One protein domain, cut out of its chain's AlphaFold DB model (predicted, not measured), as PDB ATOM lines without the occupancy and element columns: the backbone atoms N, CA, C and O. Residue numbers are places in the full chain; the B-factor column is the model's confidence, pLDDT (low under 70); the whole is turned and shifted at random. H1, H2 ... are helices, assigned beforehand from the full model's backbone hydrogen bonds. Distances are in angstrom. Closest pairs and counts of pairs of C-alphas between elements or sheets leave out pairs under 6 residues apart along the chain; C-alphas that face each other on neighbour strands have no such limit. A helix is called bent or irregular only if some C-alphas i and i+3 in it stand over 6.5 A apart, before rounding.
ATOM      1  N   LYS A 101     149.587 118.922 127.134       94.31
ATOM      2  CA  LYS A 101     150.968 118.721 126.646       94.31
ATOM      3  C   LYS A 101     151.787 120.015 126.552       94.31
ATOM      4  O   LYS A 101     152.918 120.051 127.019       94.31
ATOM      5  N   ALA A 102     151.223 121.074 125.968       95.12
ATOM      6  CA  ALA A 102     151.927 122.348 125.808       95.12
ATOM      7  C   ALA A 102     152.247 123.023 127.154       95.12
ATOM      8  O   ALA A 102     153.349 123.529 127.336       95.12
ATOM      9  N   LEU A 103     151.309 122.990 128.106       94.38
ATOM     10  CA  LEU A 103     151.497 123.569 129.439       94.38
ATOM     11  C   LEU A 103     152.506 122.766 130.260       94.38
ATOM     12  O   LEU A 103     153.372 123.351 130.903       94.38
ATOM     13  N   GLN A 104     152.455 121.435 130.179       94.44
ATOM     14  CA  GLN A 104     153.435 120.582 130.851       94.44
ATOM     15  C   GLN A 104     154.853 120.772 130.297       94.44
ATOM     16  O   GLN A 104     155.809 120.832 131.067       94.44
ATOM     17  N   LEU A 105     155.004 120.938 128.976       92.69
ATOM     18  CA  LEU A 105     156.291 121.287 128.363       92.69
ATOM     19  C   LEU A 105     156.788 122.669 128.811       92.69
ATOM     20  O   LEU A 105     157.969 122.816 129.112       92.69
ATOM     21  N   ALA A 106     155.901 123.665 128.888       93.12
ATOM     22  CA  ALA A 106     156.255 124.997 129.372       93.12
ATOM     23  C   ALA A 106     156.740 124.961 130.829       93.12
ATOM     24  O   ALA A 106     157.754 125.577 131.156       93.12
ATOM     25  N   LEU A 107     156.065 124.191 131.687       91.88
ATOM     26  CA  LEU A 107     156.471 124.017 133.078       91.88
ATOM     27  C   LEU A 107     157.807 123.272 133.196       91.88
ATOM     28  O   LEU A 107     158.701 123.737 133.896       91.88
ATOM     29  N   SER A 108     157.984 122.171 132.459       89.50
ATOM     30  CA  SER A 108     159.257 121.441 132.416       89.50
ATOM     31  C   SER A 108     160.414 122.346 131.965       89.50
ATOM     32  O   SER A 108     161.475 122.355 132.594       89.50
ATOM     33  N   SER A 109     160.194 123.196 130.953       89.50
ATOM     34  CA  SER A 109     161.171 124.208 130.530       89.50
ATOM     35  C   SER A 109     161.476 125.209 131.643       89.50
ATOM     36  O   SER A 109     162.642 125.491 131.904       89.50
ATOM     37  N   ALA A 110     160.457 125.710 132.344       90.94
ATOM     38  CA  ALA A 110     160.660 126.663 133.428       90.94
ATOM     39  C   ALA A 110     161.451 126.065 134.604       90.94
ATOM     40  O   ALA A 110     162.284 126.754 135.198       90.94
ATOM     41  N   VAL A 111     161.249 124.778 134.912       88.88
ATOM     42  CA  VAL A 111     162.065 124.054 135.898       88.88
ATOM     43  C   VAL A 111     163.519 123.989 135.428       88.88
ATOM     44  O   VAL A 111     164.423 124.352 136.181       88.88
ATOM     45  N   ILE A 112     163.771 123.597 134.175       87.38
ATOM     46  CA  ILE A 112     165.129 123.561 133.605       87.38
ATOM     47  C   ILE A 112     165.798 124.945 133.687       87.38
ATOM     48  O   ILE A 112     166.954 125.055 134.113       87.38
ATOM     49  N   ASP A 113     165.071 126.007 133.354       88.25
ATOM     50  CA  ASP A 113     165.571 127.381 133.411       88.25
ATOM     51  C   ASP A 113     165.884 127.814 134.850       88.25
ATOM     52  O   ASP A 113     166.924 128.428 135.100       88.25
ATOM     53  N   ALA A 114     165.056 127.423 135.823       89.25
ATOM     54  CA  ALA A 114     165.299 127.699 137.237       89.25
ATOM     55  C   ALA A 114     166.609 127.064 137.738       89.25
ATOM     56  O   ALA A 114     167.332 127.685 138.520       89.25
ATOM     57  N   PHE A 115     166.942 125.861 137.259       87.94
ATOM     58  CA  PHE A 115     168.175 125.149 137.613       87.94
ATOM     59  C   PHE A 115     169.399 125.557 136.776       87.94
ATOM     60  O   PHE A 115     170.528 125.260 137.173       87.94
ATOM     61  N   THR A 116     169.219 126.256 135.653       87.06
ATOM     62  CA  THR A 116     170.313 126.635 134.739       87.06
ATOM     63  C   THR A 116     171.433 127.436 135.420       87.06
ATOM     64  O   THR A 116     172.600 127.071 135.253       87.06
ATOM     65  N   PRO A 117     171.163 128.450 136.267       86.88
ATOM     66  CA  PRO A 117     172.219 129.150 137.006       86.88
ATOM     67  C   PRO A 117     173.026 128.242 137.942       86.88
ATOM     68  O   PRO A 117     174.133 128.595 138.333       86.88
ATOM     69  N   PHE A 118     172.494 127.073 138.306       87.00
ATOM     70  CA  PHE A 118     173.122 126.102 139.199       87.00
ATOM     71  C   PHE A 118     174.045 125.102 138.468       87.00
ATOM     72  O   PHE A 118     174.683 124.257 139.103       87.00
ATOM     73  N   GLN A 119     174.174 125.227 137.139       84.50
ATOM     74  CA  GLN A 119     174.988 124.377 136.258       84.50
ATOM     75  C   GLN A 119     176.435 124.117 136.730       84.50
ATOM     76  O   GLN A 119     176.881 122.971 136.595       84.50
ATOM     77  N   PRO A 120     177.164 125.067 137.352       86.81
ATOM     78  CA  PRO A 120     178.505 124.793 137.873       86.81
ATOM     79  C   PRO A 120     178.543 123.702 138.955       86.81
ATOM     80  O   PRO A 120     179.457 122.877 138.965       86.81
ATOM     81  N   PHE A 121     177.533 123.626 139.832       86.94
ATOM     82  CA  PHE A 121     177.454 122.573 140.853       86.94
ATOM     83  C   PHE A 121     177.190 121.200 140.231       86.94
ATOM     84  O   PHE A 121     177.807 120.208 140.632       86.94
ATOM     85  N   PHE A 122     176.310 121.141 139.228       81.94
ATOM     86  CA  PHE A 122     176.044 119.913 138.480       81.94
ATOM     87  C   PHE A 122     177.294 119.433 137.742       81.94
ATOM     88  O   PHE A 122     177.677 118.273 137.884       81.94
ATOM     89  N   SER A 123     177.979 120.337 137.041       82.38
ATOM     90  CA  SER A 123     179.231 120.057 136.330       82.38
ATOM     91  C   SER A 123     180.321 119.550 137.271       82.38
ATOM     92  O   SER A 123     180.951 118.529 136.999       82.38
ATOM     93  N   HIS A 124     180.489 120.192 138.430       84.81
ATOM     94  CA  HIS A 124     181.406 119.714 139.459       84.81
ATOM     95  C   HIS A 124     181.062 118.292 139.922       84.81
ATOM     96  O   HIS A 124     181.931 117.419 139.972       84.81
ATOM     97  N   SER A 125     179.789 118.023 140.225       82.00
ATOM     98  CA  SER A 125     179.342 116.693 140.650       82.00
ATOM     99  C   SER A 125     179.555 115.636 139.562       82.00
ATOM    100  O   SER A 125     179.951 114.513 139.874       82.00
ATOM    101  N   ILE A 126     179.326 115.986 138.295       77.75
ATOM    102  CA  ILE A 126     179.535 115.107 137.141       77.75
ATOM    103  C   ILE A 126     180.985 114.619 137.081       77.75
ATOM    104  O   ILE A 126     181.197 113.409 137.029       77.75
ATOM    105  N   THR A 127     181.969 115.520 137.209       74.31
ATOM    106  CA  THR A 127     183.401 115.143 137.181       74.31
ATOM    107  C   THR A 127     183.802 114.145 138.269       74.31
ATOM    108  O   THR A 127     184.789 113.431 138.120       74.31
ATOM    109  N   LYS A 128     183.039 114.074 139.366       78.12
ATOM    110  CA  LYS A 128     183.317 113.178 140.496       78.12
ATOM    111  C   LYS A 128     182.529 111.871 140.440       78.12
ATOM    112  O   LYS A 128     183.030 110.845 140.890       78.12
ATOM    113  N   LYS A 129     181.287 111.910 139.947       77.31
ATOM    114  CA  LYS A 129     180.332 110.794 140.052       77.31
ATOM    115  C   LYS A 129     180.147 110.001 138.765       77.31
ATOM    116  O   LYS A 129     179.707 108.859 138.848       77.31
ATOM    117  N   MET A 130     180.437 110.562 137.594       75.81
ATOM    118  CA  MET A 130     180.339 109.817 136.335       75.81
ATOM    119  C   MET A 130     181.540 108.890 136.134       75.81
ATOM    120  O   MET A 130     182.597 109.097 136.735       75.81
ATOM    121  N   ASN A 131     181.370 107.855 135.305       73.69
ATOM    122  CA  ASN A 131     182.507 107.066 134.832       73.69
ATOM    123  C   ASN A 131     183.451 107.941 133.978       73.69
ATOM    124  O   ASN A 131     183.072 109.027 133.530       73.69
ATOM    125  N   ASP A 132     184.686 107.488 133.773       72.31
ATOM    126  CA  ASP A 132     185.726 108.337 133.178       72.31
ATOM    127  C   ASP A 132     185.435 108.670 131.706       72.31
ATOM    128  O   ASP A 132     185.645 109.804 131.276       72.31
ATOM    129  N   ALA A 133     184.870 107.722 130.951       68.31
ATOM    130  CA  ALA A 133     184.488 107.921 129.553       68.31
ATOM    131  C   ALA A 133     183.400 108.998 129.399       68.31
ATOM    132  O   ALA A 133     183.507 109.889 128.551       68.31
ATOM    133  N   MET A 134     182.377 108.965 130.253       71.62
ATOM    134  CA  MET A 134     181.285 109.932 130.234       71.62
ATOM    135  C   MET A 134     181.721 111.298 130.760       71.62
ATOM    136  O   MET A 134     181.350 112.319 130.185       71.62
ATOM    137  N   ALA A 135     182.539 111.331 131.816       72.44
ATOM    138  CA  ALA A 135     183.125 112.574 132.298       72.44
ATOM    139  C   ALA A 135     183.936 113.247 131.179       72.44
ATOM    140  O   ALA A 135     183.716 114.420 130.892       72.44
ATOM    141  N   ALA A 136     184.789 112.493 130.475       69.25
ATOM    142  CA  ALA A 136     185.566 112.999 129.345       69.25
ATOM    143  C   ALA A 136     184.678 113.503 128.193       69.25
ATOM    144  O   ALA A 136     184.936 114.577 127.641       69.25
ATOM    145  N   TYR A 137     183.608 112.776 127.853       72.69
ATOM    146  CA  TYR A 137     182.624 113.228 126.869       72.69
ATOM    147  C   TYR A 137     181.956 114.543 127.295       72.69
ATOM    148  O   TYR A 137     181.918 115.495 126.514       72.69
ATOM    149  N   PHE A 138     181.465 114.622 128.533       72.25
ATOM    150  CA  PHE A 138     180.788 115.806 129.055       72.25
ATOM    151  C   PHE A 138     181.729 117.018 129.093       72.25
ATOM    152  O   PHE A 138     181.363 118.089 128.607       72.25
ATOM    153  N   MET A 139     182.966 116.839 129.564       73.50
ATOM    154  CA  MET A 139     184.003 117.878 129.551       73.50
ATOM    155  C   MET A 139     184.264 118.397 128.131       73.50
ATOM    156  O   MET A 139     184.235 119.603 127.885       73.50
ATOM    157  N   ARG A 140     184.464 117.486 127.171       71.12
ATOM    158  CA  ARG A 140     184.779 117.838 125.782       71.12
ATOM    159  C   ARG A 140     183.618 118.530 125.073       71.12
ATOM    160  O   ARG A 140     183.835 119.512 124.375       71.12
ATOM    161  N   VAL A 141     182.407 117.989 125.202       68.81
ATOM    162  CA  VAL A 141     181.261 118.377 124.365       68.81
ATOM    163  C   VAL A 141     180.388 119.433 125.030       68.81
ATOM    164  O   VAL A 141     179.897 120.327 124.349       68.81
ATOM    165  N   LYS A 142     180.167 119.343 126.345       68.31
ATOM    166  CA  LYS A 142     179.241 120.229 127.069       68.31
ATOM    167  C   LYS A 142     179.937 121.372 127.794       68.31
ATOM    168  O   LYS A 142     179.302 122.394 128.024       68.31
ATOM    169  N   LEU A 143     181.222 121.227 128.114       73.69
ATOM    170  CA  LEU A 143     182.005 122.249 128.816       73.69
ATOM    171  C   LEU A 143     183.148 122.817 127.969       73.69
ATOM    172  O   LEU A 143     184.102 123.362 128.513       73.69
ATOM    173  N   GLY A 144     183.075 122.686 126.642       73.69
ATOM    174  CA  GLY A 144     184.029 123.317 125.724       73.69
ATOM    175  C   GLY A 144     185.485 122.878 125.913       73.69
ATOM    176  O   GLY A 144     186.392 123.640 125.598       73.69
ATOM    177  N   GLY A 145     185.725 121.677 126.449       69.44
ATOM    178  CA  GLY A 145     187.073 121.164 126.698       69.44
ATOM    179  C   GLY A 145     187.680 121.563 128.045       69.44
ATOM    180  O   GLY A 145     188.854 121.284 128.278       69.44
ATOM    181  N   VAL A 146     186.910 122.173 128.952       74.44
ATOM    182  CA  VAL A 146     187.355 122.395 130.337       74.44
ATOM    183  C   VAL A 146     187.643 121.042 130.996       74.44
ATOM    184  O   VAL A 146     186.832 120.132 130.897       74.44
ATOM    185  N   ALA A 147     188.789 120.887 131.667       67.06
ATOM    186  CA  ALA A 147     189.205 119.605 132.257       67.06
ATOM    187  C   ALA A 147     188.514 119.290 133.595       67.06
ATOM    188  O   ALA A 147     188.278 118.129 133.923       67.06
ATOM    189  N   LYS A 148     188.158 120.325 134.365       71.88
ATOM    190  CA  LYS A 148     187.448 120.213 135.642       71.88
ATOM    191  C   LYS A 148     186.677 121.499 135.923       71.88
ATOM    192  O   LYS A 148     187.167 122.583 135.629       71.88
ATOM    193  N   VAL A 149     185.498 121.372 136.526       79.12
ATOM    194  CA  VAL A 149     184.750 122.505 137.086       79.12
ATOM    195  C   VAL A 149     184.785 122.378 138.600       79.12
ATOM    196  O   VAL A 149     184.349 121.363 139.147       79.12
ATOM    197  N   ASP A 150     185.334 123.374 139.287       85.12
ATOM    198  CA  ASP A 150     185.266 123.447 140.744       85.12
ATOM    199  C   ASP A 150     183.901 123.970 141.193       85.12
ATOM    200  O   ASP A 150     183.247 124.748 140.496       85.12
ATOM    201  N   ALA A 151     183.439 123.494 142.349       87.81
ATOM    202  CA  ALA A 151     182.199 123.990 142.916       87.81
ATOM    203  C   ALA A 151     182.394 125.459 143.322       87.81
ATOM    204  O   ALA A 151     183.399 125.774 143.957       87.81
ATOM    205  N   PRO A 152     181.433 126.343 143.024       90.12
ATOM    206  CA  PRO A 152     181.452 127.700 143.546       90.12
ATOM    207  C   PRO A 152     181.503 127.712 145.083       90.12
ATOM    208  O   PRO A 152     180.834 126.909 145.748       90.12
ATOM    209  N   GLU A 153     182.255 128.659 145.645       93.94
ATOM    210  CA  GLU A 153     182.442 128.846 147.090       93.94
ATOM    211  C   GLU A 153     182.147 130.292 147.526       93.94
ATOM    212  O   GLU A 153     181.912 131.183 146.707       93.94
ATOM    213  N   GLY A 154     182.109 130.522 148.843       95.75
ATOM    214  CA  GLY A 154     181.964 131.852 149.435       95.75
ATOM    215  C   GLY A 154     180.746 132.639 148.930       95.75
ATOM    216  O   GLY A 154     179.619 132.139 148.916       95.75
ATOM    217  N   LYS A 155     180.983 133.895 148.529       95.62
ATOM    218  CA  LYS A 155     179.932 134.827 148.085       95.62
ATOM    219  C   LYS A 155     179.215 134.355 146.820       95.62
ATOM    220  O   LYS A 155     177.997 134.490 146.745       95.62
ATOM    221  N   GLU A 156     179.935 133.759 145.871       92.75
ATOM    222  CA  GLU A 156     179.336 133.249 144.631       92.75
ATOM    223  C   GLU A 156     178.390 132.083 144.917       92.75
ATOM    224  O   GLU A 156     177.251 132.079 144.450       92.75
ATOM    225  N   ARG A 157     178.797 131.150 145.789       94.19
ATOM    226  CA  ARG A 157     177.905 130.083 146.261       94.19
ATOM    227  C   ARG A 157     176.639 130.653 146.892       94.19
ATOM    228  O   ARG A 157     175.543 130.232 146.531       94.19
ATOM    229  N   ALA A 158     176.778 131.598 147.821       95.00
ATOM    230  CA  ALA A 158     175.636 132.208 148.499       95.00
ATOM    231  C   ALA A 158     174.676 132.892 147.509       95.00
ATOM    232  O   ALA A 158     173.464 132.695 147.596       95.00
ATOM    233  N   LYS A 159     175.215 133.624 146.528       93.56
ATOM    234  CA  LYS A 159     174.440 134.272 145.463       93.56
ATOM    235  C   LYS A 159     173.667 133.259 144.615       93.56
ATOM    236  O   LYS A 159     172.481 133.450 144.372       93.56
ATOM    237  N   MET A 160     174.300 132.160 144.207       92.69
ATOM    238  CA  MET A 160     173.636 131.119 143.411       92.69
ATOM    239  C   MET A 160     172.507 130.428 144.182       92.69
ATOM    240  O   MET A 160     171.437 130.206 143.621       92.69
ATOM    241  N   TRP A 161     172.706 130.133 145.471       92.25
ATOM    242  CA  TRP A 161     171.646 129.582 146.326       92.25
ATOM    243  C   TRP A 161     170.490 130.563 146.538       92.25
ATOM    244  O   TRP A 161     169.335 130.143 146.533       92.25
ATOM    245  N   ALA A 162     170.779 131.859 146.697       93.19
ATOM    246  CA  ALA A 162     169.748 132.888 146.804       93.19
ATOM    247  C   ALA A 162     168.912 132.982 145.517       93.19
ATOM    248  O   ALA A 162     167.687 132.928 145.590       93.19
ATOM    249  N   ASN A 163     169.567 133.015 144.351       91.69
ATOM    250  CA  ASN A 163     168.886 133.015 143.053       91.69
ATOM    251  C   ASN A 163     168.025 131.758 142.868       91.69
ATOM    252  O   ASN A 163     166.881 131.853 142.438       91.69
ATOM    253  N   MET A 164     168.549 130.583 143.233       90.50
ATOM    254  CA  MET A 164     167.803 129.327 143.154       90.50
ATOM    255  C   MET A 164     166.552 129.361 144.037       90.50
ATOM    256  O   MET A 164     165.463 129.007 143.592       90.50
ATOM    257  N   LYS A 165     166.695 129.833 145.281       92.00
ATOM    258  CA  LYS A 165     165.573 129.994 146.211       92.00
ATOM    259  C   LYS A 165     164.513 130.939 145.650       92.00
ATOM    260  O   LYS A 165     163.328 130.656 145.784       92.00
ATOM    261  N   GLU A 166     164.919 132.039 145.022       93.56
ATOM    262  CA  GLU A 166     163.991 132.972 144.382       93.56
ATOM    263  C   GLU A 166     163.251 132.322 143.202       93.56
ATOM    264  O   GLU A 166     162.025 132.414 143.132       93.56
ATOM    265  N   SER A 167     163.963 131.630 142.306       91.62
ATOM    266  CA  SER A 167     163.366 130.943 141.153       91.62
ATOM    267  C   SER A 167     162.384 129.851 141.578       91.62
ATOM    268  O   SER A 167     161.255 129.824 141.093       91.62
ATOM    269  N   LEU A 168     162.764 128.997 142.534       90.88
ATOM    270  CA  LEU A 168     161.857 127.995 143.105       90.88
ATOM    271  C   LEU A 168     160.668 128.653 143.812       90.88
ATOM    272  O   LEU A 168     159.543 128.189 143.676       90.88
ATOM    273  N   GLY A 169     160.891 129.764 144.519       93.44
ATOM    274  CA  GLY A 169     159.828 130.532 145.161       93.44
ATOM    275  C   GLY A 169     158.817 131.103 144.165       93.44
ATOM    276  O   GLY A 169     157.625 131.109 144.452       93.44
ATOM    277  N   LYS A 170     159.257 131.540 142.977       92.38
ATOM    278  CA  LYS A 170     158.359 131.967 141.889       92.38
ATOM    279  C   LYS A 170     157.498 130.812 141.377       92.38
ATOM    280  O   LYS A 170     156.316 131.029 141.151       92.38
ATOM    281  N   MET A 171     158.065 129.613 141.242       90.88
ATOM    282  CA  MET A 171     157.303 128.427 140.832       90.88
ATOM    283  C   MET A 171     156.333 127.965 141.919       90.88
ATOM    284  O   MET A 171     155.196 127.634 141.615       90.88
ATOM    285  N   ASN A 172     156.735 128.028 143.191       91.81
ATOM    286  CA  ASN A 172     155.866 127.698 144.322       91.81
ATOM    287  C   ASN A 172     154.579 128.539 144.328       91.81
ATOM    288  O   ASN A 172     153.519 128.042 144.690       91.81
ATOM    289  N   LYS A 173     154.646 129.796 143.873       93.88
ATOM    290  CA  LYS A 173     153.463 130.660 143.740       93.88
ATOM    291  C   LYS A 173     152.431 130.143 142.740       93.88
ATOM    292  O   LYS A 173     151.268 130.499 142.854       93.88
ATOM    293  N   TRP A 174     152.817 129.314 141.769       91.88
ATOM    294  CA  TRP A 174     151.864 128.708 140.831       91.88
ATOM    295  C   TRP A 174     150.947 127.683 141.497       91.88
ATOM    296  O   TRP A 174     149.878 127.400 140.970       91.88
ATOM    297  N   PHE A 175     151.349 127.174 142.662       91.62
ATOM    298  CA  PHE A 175     150.573 126.245 143.475       91.62
ATOM    299  C   PHE A 175     149.796 126.956 144.598       91.62
ATOM    300  O   PHE A 175     149.059 126.306 145.334       91.62
ATOM    301  N   GLU A 176     149.919 128.283 144.757       92.19
ATOM    302  CA  GLU A 176     149.139 129.020 145.760       92.19
ATOM    303  C   GLU A 176     147.638 128.915 145.448       92.19
ATOM    304  O   GLU A 176     147.176 129.319 144.384       92.19
ATOM    305  N   GLY A 177     146.870 128.364 146.391       87.94
ATOM    306  CA  GLY A 177     145.442 128.094 146.210       87.94
ATOM    307  C   GLY A 177     145.127 126.770 145.505       87.94
ATOM    308  O   GLY A 177     143.951 126.457 145.342       87.94
ATOM    309  N   SER A 178     146.141 125.985 145.120       89.88
ATOM    310  CA  SER A 178     145.954 124.586 144.725       89.88
ATOM    311  C   SER A 178     145.595 123.736 145.945       89.88
ATOM    312  O   SER A 178     146.152 123.917 147.027       89.88
ATOM    313  N   GLU A 179     144.690 122.775 145.763       90.31
ATOM    314  CA  GLU A 179     144.379 121.746 146.768       90.31
ATOM    315  C   GLU A 179     145.322 120.533 146.678       90.31
ATOM    316  O   GLU A 179     145.197 119.592 147.458       90.31
ATOM    317  N   SER A 180     146.262 120.546 145.725       91.25
ATOM    318  CA  SER A 180     147.226 119.471 145.501       91.25
ATOM    319  C   SER A 180     148.646 119.980 145.275       91.25
ATOM    320  O   SER A 180     148.859 121.069 144.735       91.25
ATOM    321  N   ASP A 181     149.602 119.120 145.622       89.94
ATOM    322  CA  ASP A 181     151.029 119.289 145.367       89.94
ATOM    323  C   ASP A 181     151.440 118.900 143.933       89.94
ATOM    324  O   ASP A 181     152.560 119.208 143.528       89.94
ATOM    325  N   PHE A 182     150.568 118.243 143.151       93.31
ATOM    326  CA  PHE A 182     150.849 117.917 141.745       93.31
ATOM    327  C   PHE A 182     150.240 118.923 140.776       93.31
ATOM    328  O   PHE A 182     149.147 119.456 140.989       93.31
ATOM    329  N   VAL A 183     150.923 119.111 139.648       92.19
ATOM    330  CA  VAL A 183     150.556 120.076 138.599       92.19
ATOM    331  C   VAL A 183     149.143 119.858 138.063       92.19
ATOM    332  O   VAL A 183     148.450 120.819 137.726       92.19
ATOM    333  N   MET A 184     148.707 118.600 137.980       91.81
ATOM    334  CA  MET A 184     147.406 118.227 137.423       91.81
ATOM    335  C   MET A 184     146.344 117.917 138.487       91.81
ATOM    336  O   MET A 184     145.284 117.384 138.156       91.81
ATOM    337  N   GLY A 185     146.588 118.264 139.754       89.81
ATOM    338  CA  GLY A 185     145.674 117.960 140.849       89.81
ATOM    339  C   GLY A 185     146.007 116.617 141.488       89.81
ATOM    340  O   GLY A 185     147.093 116.438 142.012       89.81
ATOM    341  N   ASN A 186     145.087 115.661 141.507       88.69
ATOM    342  CA  ASN A 186     145.184 114.512 142.422       88.69
ATOM    343  C   ASN A 186     146.257 113.466 142.069       88.69
ATOM    344  O   ASN A 186     146.565 112.613 142.900       88.69
ATOM    345  N   GLU A 187     146.807 113.504 140.857       91.62
ATOM    346  CA  GLU A 187     147.779 112.526 140.367       91.62
ATOM    347  C   GLU A 187     148.994 113.222 139.739       91.62
ATOM    348  O   GLU A 187     148.837 114.287 139.131       91.62
ATOM    349  N   PRO A 188     150.197 112.624 139.849       94.50
ATOM    350  CA  PRO A 188     151.390 113.153 139.206       94.50
ATOM    351  C   PRO A 188     151.288 113.037 137.686       94.50
ATOM    352  O   PRO A 188     150.826 112.026 137.150       94.50
ATOM    353  N   SER A 189     151.799 114.045 136.990       94.56
ATOM    354  CA  SER A 189     151.916 114.068 135.536       94.56
ATOM    355  C   SER A 189     153.382 114.182 135.105       94.56
ATOM    356  O   SER A 189     154.295 114.226 135.926       94.56
ATOM    357  N   PHE A 190     153.648 114.229 133.801       94.00
ATOM    358  CA  PHE A 190     155.004 114.386 133.260       94.00
ATOM    359  C   PHE A 190     155.750 115.597 133.831       94.00
ATOM    360  O   PHE A 190     156.950 115.516 134.079       94.00
ATOM    361  N   ALA A 191     155.059 116.712 134.061       92.19
ATOM    362  CA  ALA A 191     155.668 117.907 134.632       92.19
ATOM    363  C   ALA A 191     156.155 117.724 136.084       92.19
ATOM    364  O   ALA A 191     157.023 118.482 136.514       92.19
ATOM    365  N   ASP A 192     155.639 116.722 136.805       91.50
ATOM    366  CA  ASP A 192     156.052 116.368 138.170       91.50
ATOM    367  C   ASP A 192     157.209 115.342 138.203       91.50
ATOM    368  O   ASP A 192     157.750 115.060 139.275       91.50
ATOM    369  N   THR A 193     157.581 114.761 137.048       85.56
ATOM    370  CA  THR A 193     158.605 113.695 136.919       85.56
ATOM    371  C   THR A 193     160.005 114.179 136.568       85.56
ATOM    372  O   THR A 193     160.134 115.135 135.767       85.56
TER     373      THR A 193
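This is residues 101 to 193 of the 193 residues of the protein "GST N-terminal domain-containing protein" of Armillaria gallica (UniProt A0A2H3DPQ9). Two long helical stretches, H1a and H3, run side by side in opposite ways and meet over a part of their length, while at one end H1 turns sharply into H1b, which makes a second, loose pair with H2. The last residues, 176 to 193, fold back from the end of H3 toward the beginning of H1a. The printed part has 93 residues with three named helices, H1, H2 and H3 in that order, and no named strand; the class is all helix. It is loose, with a radius of gyration of the C-alphas of 16.6 A and spans of 46 by 31 by 20 A.

H1, residues 101 to 129, was assigned as one helix by its hydrogen bonds but is bent: C-alphas 117 and 120 are 7.7 A apart. Its arms, H1a, residues 101 to 117, and H1b, residues 120 to 129, are about perpendicular at 87 degrees. H1a is itself irregular, with C-alphas 114 and 117 7.1 A apart. H1b is close to but not clearly touching H2, residues 132 to 142, at a shallow tilt of 23 degrees, opposite ways; the closest C-alphas, of Thr 127 and Ala 135, are 5.5 A apart. H3, residues 154 to 175, touches H1a at a shallow tilt of 18 degrees, opposite ways, through residues 160 to 168 of H3 and 114 to 117 of H1a alone; the closest C-alphas, of Ala 114 and Ser 167, are 5.4 A apart. H3 is apart from H1b and H2. Every O i to N i+4 pair is within hydrogen-bond range in H2, against 12 of 13 in H1a, 5 of 6 in H1b and 16 of 18 in H3.

H1a begins at C-alpha 101 (150.968, 118.721, 126.646) and is 25.8 A long. H3 is 32.4 A long and ends at C-alpha 175 (150.573, 126.245, 143.475).

The C-alphas farthest apart, of Gly 145 and Glu 179, are 47.2 A apart. The printed part has no cut; the link from H1 to H2 is tight, that from H2 to H3 long. The mean pLDDT of the printed part is 86.1; residues 133, 136, 141 to 142, 145 and 147 are under 70.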